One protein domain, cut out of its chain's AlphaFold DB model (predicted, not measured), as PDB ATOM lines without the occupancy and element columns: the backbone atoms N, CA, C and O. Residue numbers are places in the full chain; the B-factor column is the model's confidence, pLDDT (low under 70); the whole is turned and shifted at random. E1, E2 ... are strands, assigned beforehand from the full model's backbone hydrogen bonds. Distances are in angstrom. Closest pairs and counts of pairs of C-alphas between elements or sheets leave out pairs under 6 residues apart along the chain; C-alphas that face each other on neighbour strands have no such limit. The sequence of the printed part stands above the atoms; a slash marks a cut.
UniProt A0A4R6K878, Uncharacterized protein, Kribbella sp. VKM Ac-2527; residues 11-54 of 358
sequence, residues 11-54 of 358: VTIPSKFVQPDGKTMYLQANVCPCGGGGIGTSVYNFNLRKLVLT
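Overview. This is residues 11 to 54 of the 358 residues of an uncharacterized protein of Kribbella sp. VKM Ac-2527 (UniProt A0A4R6K878). With little regular structure, this is a long, loose hairpin: the two-strand antiparallel sheet E1 - E2 makes one part, and the unnamed link runs out and back from it, residues 34 to 40 sticking out free. Before E1, residues 11 to 23 fold back, and residues 11 to 12 pair antiparallel with 28 to 29 of E1. The printed part has 44 residues, with no named helix and two strands, E1 then E2, holding 10 residues: all strand. It is loose, radius of gyration of the C-alphas 13.2 A, a rod spanning 40 by 16 by 12 A.

Along the chain. E1, residues 24 to 29, runs 16.9 A from C-alpha 24 at (-13.083, 46.808, -40.810). E2, residues 49 to 52, runs 9.9 A to C-alpha 52 at (-10.092, 45.447, -37.606).

Arrangement. E1 and E2 form an antiparallel hairpin at 146 degrees. C-alphas 24 and 52 face each other at 4.6 A. N 27 and O 49, 2.8 A apart, are within hydrogen-bond range.

Size, cuts and confidence. The C-alphas farthest apart, Ile 39 and Thr 54, are 40.9 A apart. The printed part has no cut. The E1 to E2 link, 19 residues, is long. Residues 30 to 47 have pLDDT under 70.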
ATOM      1  N   VAL A  11     -22.725  39.831 -28.227       72.81
ATOM      2  CA  VAL A  11     -21.927  40.699 -29.103       72.81
ATOM      3  C   VAL A  11     -22.333  40.409 -30.544       72.81
ATOM      4  O   VAL A  11     -22.296  39.263 -30.981       72.81
ATOM      5  N   THR A  12     -22.736  41.439 -31.285       77.38
ATOM      6  CA  THR A  12     -23.132  41.314 -32.696       77.38
ATOM      7  C   THR A  12     -22.253  42.183 -33.587       77.38
ATOM      8  O   THR A  12     -21.774  43.234 -33.161       77.38
ATOM      9  N   ILE A  13     -22.060  41.752 -34.836       85.00
ATOM     10  CA  ILE A  13     -21.467  42.551 -35.915       85.00
ATOM     11  C   ILE A  13     -22.578  42.788 -36.942       85.00
ATOM     12  O   ILE A  13     -22.841  41.907 -37.766       85.00
ATOM     13  N   PRO A  14     -23.294  43.924 -36.896       84.06
ATOM     14  CA  PRO A  14     -24.333  44.187 -37.878       84.06
ATOM     15  C   PRO A  14     -23.696  44.359 -39.261       84.06
ATOM     16  O   PRO A  14     -22.795  45.179 -39.434       84.06
ATOM     17  N   SER A  15     -24.188  43.625 -40.262       85.31
ATOM     18  CA  SER A  15     -23.625  43.624 -41.623       85.31
ATOM     19  C   SER A  15     -23.543  45.017 -42.257       85.31
ATOM     20  O   SER A  15     -22.625  45.292 -43.022       85.31
ATOM     21  N   LYS A  16     -24.447  45.936 -41.882       86.75
ATOM     22  CA  LYS A  16     -24.452  47.342 -42.327       86.75
ATOM     23  C   LYS A  16     -23.206  48.134 -41.890       86.75
ATOM     24  O   LYS A  16     -22.932  49.179 -42.468       86.75
ATOM     25  N   PHE A  17     -22.471  47.662 -40.881       86.06
ATOM     26  CA  PHE A  17     -21.241  48.290 -40.391       86.06
ATOM     27  C   PHE A  17     -19.969  47.535 -40.796       86.06
ATOM     28  O   PHE A  17     -18.900  47.827 -40.262       86.06
ATOM     29  N   VAL A  18     -20.058  46.585 -41.730       89.88
ATOM     30  CA  VAL A  18     -18.884  45.996 -42.383       89.88
ATOM     31  C   VAL A  18     -18.468  46.919 -43.528       89.88
ATOM     32  O   VAL A  18     -19.274  47.244 -44.399       89.88
ATOM     33  N   GLN A  19     -17.223  47.384 -43.501       91.81
ATOM     34  CA  GLN A  19     -16.667  48.245 -44.541       91.81
ATOM     35  C   GLN A  19     -16.412  47.447 -45.835       91.81
ATOM     36  O   GLN A  19     -16.248  46.226 -45.783       91.81
ATOM     37  N   PRO A  20     -16.314  48.114 -47.004       93.88
ATOM     38  CA  PRO A  20     -16.023  47.450 -48.280       93.88
ATOM     39  C   PRO A  20     -14.714  46.643 -48.310       93.88
ATOM     40  O   PRO A  20     -14.562  45.770 -49.156       93.88
ATOM     41  N   ASP A  21     -13.779  46.917 -47.393       91.69
ATOM     42  CA  ASP A  21     -12.523  46.170 -47.244       91.69
ATOM     43  C   ASP A  21     -12.714  44.745 -46.681       91.69
ATOM     44  O   ASP A  21     -11.767  43.956 -46.684       91.69
ATOM     45  N   GLY A  22     -13.914  44.416 -46.179       89.88
ATOM     46  CA  GLY A  22     -14.245  43.138 -45.544       89.88
ATOM     47  C   GLY A  22     -13.518  42.869 -44.221       89.88
ATOM     48  O   GLY A  22     -13.669  41.790 -43.651       89.88
ATOM     49  N   LYS A  23     -12.728  43.825 -43.725       91.25
ATOM     50  CA  LYS A  23     -11.814  43.675 -42.581       91.25
ATOM     51  C   LYS A  23     -12.136  44.640 -41.455       91.25
ATOM     52  O   LYS A  23     -11.928  44.310 -40.291       91.25
ATOM     53  N   THR A  24     -12.656  45.814 -41.782       94.19
ATOM     54  CA  THR A  24     -13.083  46.808 -40.810       94.19
ATOM     55  C   THR A  24     -14.570  46.639 -40.542       94.19
ATOM     56  O   THR A  24     -15.406  46.706 -41.440       94.19
ATOM     57  N   MET A  25     -14.914  46.435 -39.280       93.12
ATOM     58  CA  MET A  25     -16.276  46.179 -38.831       93.12
ATOM     59  C   MET A  25     -16.517  46.839 -37.474       93.12
ATOM     60  O   MET A  25     -15.579  47.287 -36.817       93.12
ATOM     61  N   TYR A  26     -17.776  46.953 -37.056       89.19
ATOM     62  CA  TYR A  26     -18.115  47.535 -35.760       89.19
ATOM     63  C   TYR A  26     -18.925  46.554 -34.922       89.19
ATOM     64  O   TYR A  26     -19.973  46.064 -35.342       89.19
ATOM     65  N   LEU A  27     -18.411  46.286 -33.725       87.38
ATOM     66  CA  LEU A  27     -19.027  45.447 -32.712       87.38
ATOM     67  C   LEU A  27     -20.053  46.252 -31.927       87.38
ATOM     68  O   LEU A  27     -19.787  47.382 -31.516       87.38
ATOM     69  N   GLN A  28     -21.193  45.628 -31.662       79.81
ATOM     70  CA  GLN A  28     -22.236  46.161 -30.805       79.81
ATOM     71  C   GLN A  28     -22.518  45.185 -29.664       79.81
ATOM     72  O   GLN A  28     -22.793  44.007 -29.900       79.81
ATOM     73  N   ALA A  29     -22.491  45.697 -28.434       74.00
ATOM     74  CA  ALA A  29     -22.917  44.991 -27.232       74.00
ATOM     75  C   ALA A  29     -24.001  45.827 -26.542       74.00
ATOM     76  O   ALA A  29     -23.718  46.914 -26.040       74.00
ATOM     77  N   ASN A  30     -25.240  45.331 -26.537       67.69
ATOM     78  CA  ASN A  30     -26.364  45.991 -25.874       67.69
ATOM     79  C   ASN A  30     -26.898  45.105 -24.749       67.69
ATOM     80  O   ASN A  30     -26.948  43.882 -24.881       67.69
ATOM     81  N   VAL A  31     -27.379  45.732 -23.680       59.44
ATOM     82  CA  VAL A  31     -28.179  45.059 -22.653       59.44
ATOM     83  C   VAL A  31     -29.655  45.191 -23.031       59.44
ATOM     84  O   VAL A  31     -30.112  46.279 -23.373       59.44
ATOM     85  N   CYS A  32     -30.420  44.095 -22.986       55.22
ATOM     86  CA  CYS A  32     -31.877  44.188 -23.113       55.22
ATOM     87  C   CYS A  32     -32.443  44.886 -21.865       55.22
ATOM     88  O   CYS A  32     -32.123  44.452 -20.756       55.22
ATOM     89  N   PRO A  33     -33.362  45.860 -21.996       54.78
ATOM     90  CA  PRO A  33     -34.091  46.428 -20.854       54.78
ATOM     91  C   PRO A  33     -34.784  45.359 -19.985       54.78
ATOM     92  O   PRO A  33     -34.935  45.517 -18.777       54.78
ATOM     93  N   CYS A  34     -35.132  44.220 -20.592       55.41
ATOM     94  CA  CYS A  34     -35.713  43.045 -19.948       55.41
ATOM     95  C   CYS A  34     -34.752  42.248 -19.036       55.41
ATOM     96  O   CYS A  34     -35.203  41.395 -18.280       55.41
ATOM     97  N   GLY A  35     -33.441  42.514 -19.089       53.31
ATOM     98  CA  GLY A  35     -32.390  41.789 -18.362       53.31
ATOM     99  C   GLY A  35     -31.979  42.393 -17.015       53.31
ATOM    100  O   GLY A  35     -30.897  42.077 -16.530       53.31
ATOM    101  N   GLY A  36     -32.803  43.266 -16.422       53.41
ATOM    102  CA  GLY A  36     -32.541  43.881 -15.110       53.41
ATOM    103  C   GLY A  36     -32.220  45.381 -15.131       53.41
ATOM    104  O   GLY A  36     -31.904  45.938 -14.087       53.41
ATOM    105  N   GLY A  37     -32.339  46.055 -16.282       54.69
ATOM    106  CA  GLY A  37     -32.108  47.503 -16.405       54.69
ATOM    107  C   GLY A  37     -33.228  48.389 -15.840       54.69
ATOM    108  O   GLY A  37     -33.073  49.605 -15.796       54.69
ATOM    109  N   GLY A  38     -34.351  47.808 -15.411       54.00
ATOM    110  CA  GLY A  38     -35.553  48.548 -15.019       54.00
ATOM    111  C   GLY A  38     -36.384  49.006 -16.225       54.00
ATOM    112  O   GLY A  38     -35.863  49.332 -17.291       54.00
ATOM    113  N   ILE A  39     -37.709  49.013 -16.073       52.31
ATOM    114  CA  ILE A  39     -38.638  49.521 -17.092       52.31
ATOM    115  C   ILE A  39     -38.381  51.027 -17.257       52.31
ATOM    116  O   ILE A  39     -38.510  51.776 -16.295       52.31
ATOM    117  N   GLY A  40     -38.010  51.465 -18.465       57.00
ATOM    118  CA  GLY A  40     -37.757  52.878 -18.784       57.00
ATOM    119  C   GLY A  40     -36.289  53.261 -19.008       57.00
ATOM    120  O   GLY A  40     -36.025  54.403 -19.378       57.00
ATOM    121  N   THR A  41     -35.329  52.342 -18.861       56.69
ATOM    122  CA  THR A  41     -33.933  52.607 -19.241       56.69
ATOM    123  C   THR A  41     -33.698  52.290 -20.719       56.69
ATOM    124  O   THR A  41     -33.699  51.139 -21.159       56.69
ATOM    125  N   SER A  42     -33.477  53.330 -21.527       54.44
ATOM    126  CA  SER A  42     -32.851  53.148 -22.836       54.44
ATOM    127  C   SER A  42     -31.364  52.888 -22.614       54.44
ATOM    128  O   SER A  42     -30.590  53.813 -22.390       54.44
ATOM    129  N   VAL A  43     -30.962  51.619 -22.642       54.31
ATOM    130  CA  VAL A  43     -29.545  51.210 -22.628       54.31
ATOM    131  C   VAL A  43     -28.985  50.986 -24.038       54.31
ATOM    132  O   VAL A  43     -27.849  50.543 -24.192       54.31
ATOM    133  N   TYR A  44     -29.736  51.358 -25.083       55.47
ATOM    134  CA  TYR A  44     -29.261  51.401 -26.471       55.47
ATOM    135  C   TYR A  44     -28.446  52.670 -26.743       55.47
ATOM    136  O   TYR A  44     -28.752  53.460 -27.635       55.47
ATOM    137  N   ASN A  45     -27.373  52.865 -25.983       58.09
ATOM    138  CA  ASN A  45     -26.300  53.738 -26.432       58.09
ATOM    139  C   ASN A  45     -25.534  52.921 -27.472       58.09
ATOM    140  O   ASN A  45     -24.940  51.909 -27.111       58.09
ATOM    141  N   PHE A  46     -25.634  53.281 -28.757       60.84
ATOM    142  CA  PHE A  46     -24.925  52.640 -29.874       60.84
ATOM    143  C   PHE A  46     -23.402  52.768 -29.695       60.84
ATOM    144  O   PHE A  46     -22.721  53.516 -30.392       60.84
ATOM    145  N   ASN A  47     -22.860  52.028 -28.736       68.12
ATOM    146  CA  ASN A  47     -21.456  51.995 -28.379       68.12
ATOM    147  C   ASN A  47     -20.759  51.035 -29.339       68.12
ATOM    148  O   ASN A  47     -20.414  49.907 -28.984       68.12
ATOM    149  N   LEU A  48     -20.634  51.474 -30.590       79.38
ATOM    150  CA  LEU A  48     -19.935  50.734 -31.623       79.38
ATOM    151  C   LEU A  48     -18.437  50.735 -31.315       79.38
ATOM    152  O   LEU A  48     -17.812  51.791 -31.223       79.38
ATOM    153  N   ARG A  49     -17.846  49.547 -31.191       84.75
ATOM    154  CA  ARG A  49     -16.391  49.391 -31.093       84.75
ATOM    155  C   ARG A  49     -15.845  48.952 -32.438       84.75
ATOM    156  O   ARG A  49     -16.282  47.938 -32.973       84.75
ATOM    157  N   LYS A  50     -14.900  49.713 -32.985       88.94
ATOM    158  CA  LYS A  50     -14.225  49.340 -34.229       88.94
ATOM    159  C   LYS A  50     -13.418  48.058 -33.999       88.94
ATOM    160  O   LYS A  50     -12.623  47.989 -33.070       88.94
ATOM    161  N   LEU A  51     -13.621  47.081 -34.867       88.12
ATOM    162  CA  LEU A  51     -12.856  45.848 -34.985       88.12
ATOM    163  C   LEU A  51     -12.174  45.859 -36.355       88.12
ATOM    164  O   LEU A  51     -12.816  46.125 -37.370       88.12
ATOM    165  N   VAL A  52     -10.874  45.589 -36.376       89.81
ATOM    166  CA  VAL A  52     -10.092  45.447 -37.606       89.81
ATOM    167  C   VAL A  52      -9.521  44.038 -37.619       89.81
ATOM    168  O   VAL A  52      -8.820  43.652 -36.689       89.81
ATOM    169  N   LEU A  53      -9.858  43.267 -38.649       88.50
ATOM    170  CA  LEU A  53      -9.359  41.913 -38.843       88.50
ATOM    171  C   LEU A  53      -8.098  41.930 -39.704       88.50
ATOM    172  O   LEU A  53      -8.112  42.421 -40.836       88.50
ATOM    173  N   THR A  54      -7.039  41.305 -39.202       89.06
ATOM    174  CA  THR A  54      -5.844  40.996 -39.986       89.06
ATOM    175  C   THR A  54      -5.860  39.502 -40.301       89.06
ATOM    176  O   THR A  54      -5.796  38.702 -39.370       89.06
TER     177      THR A  54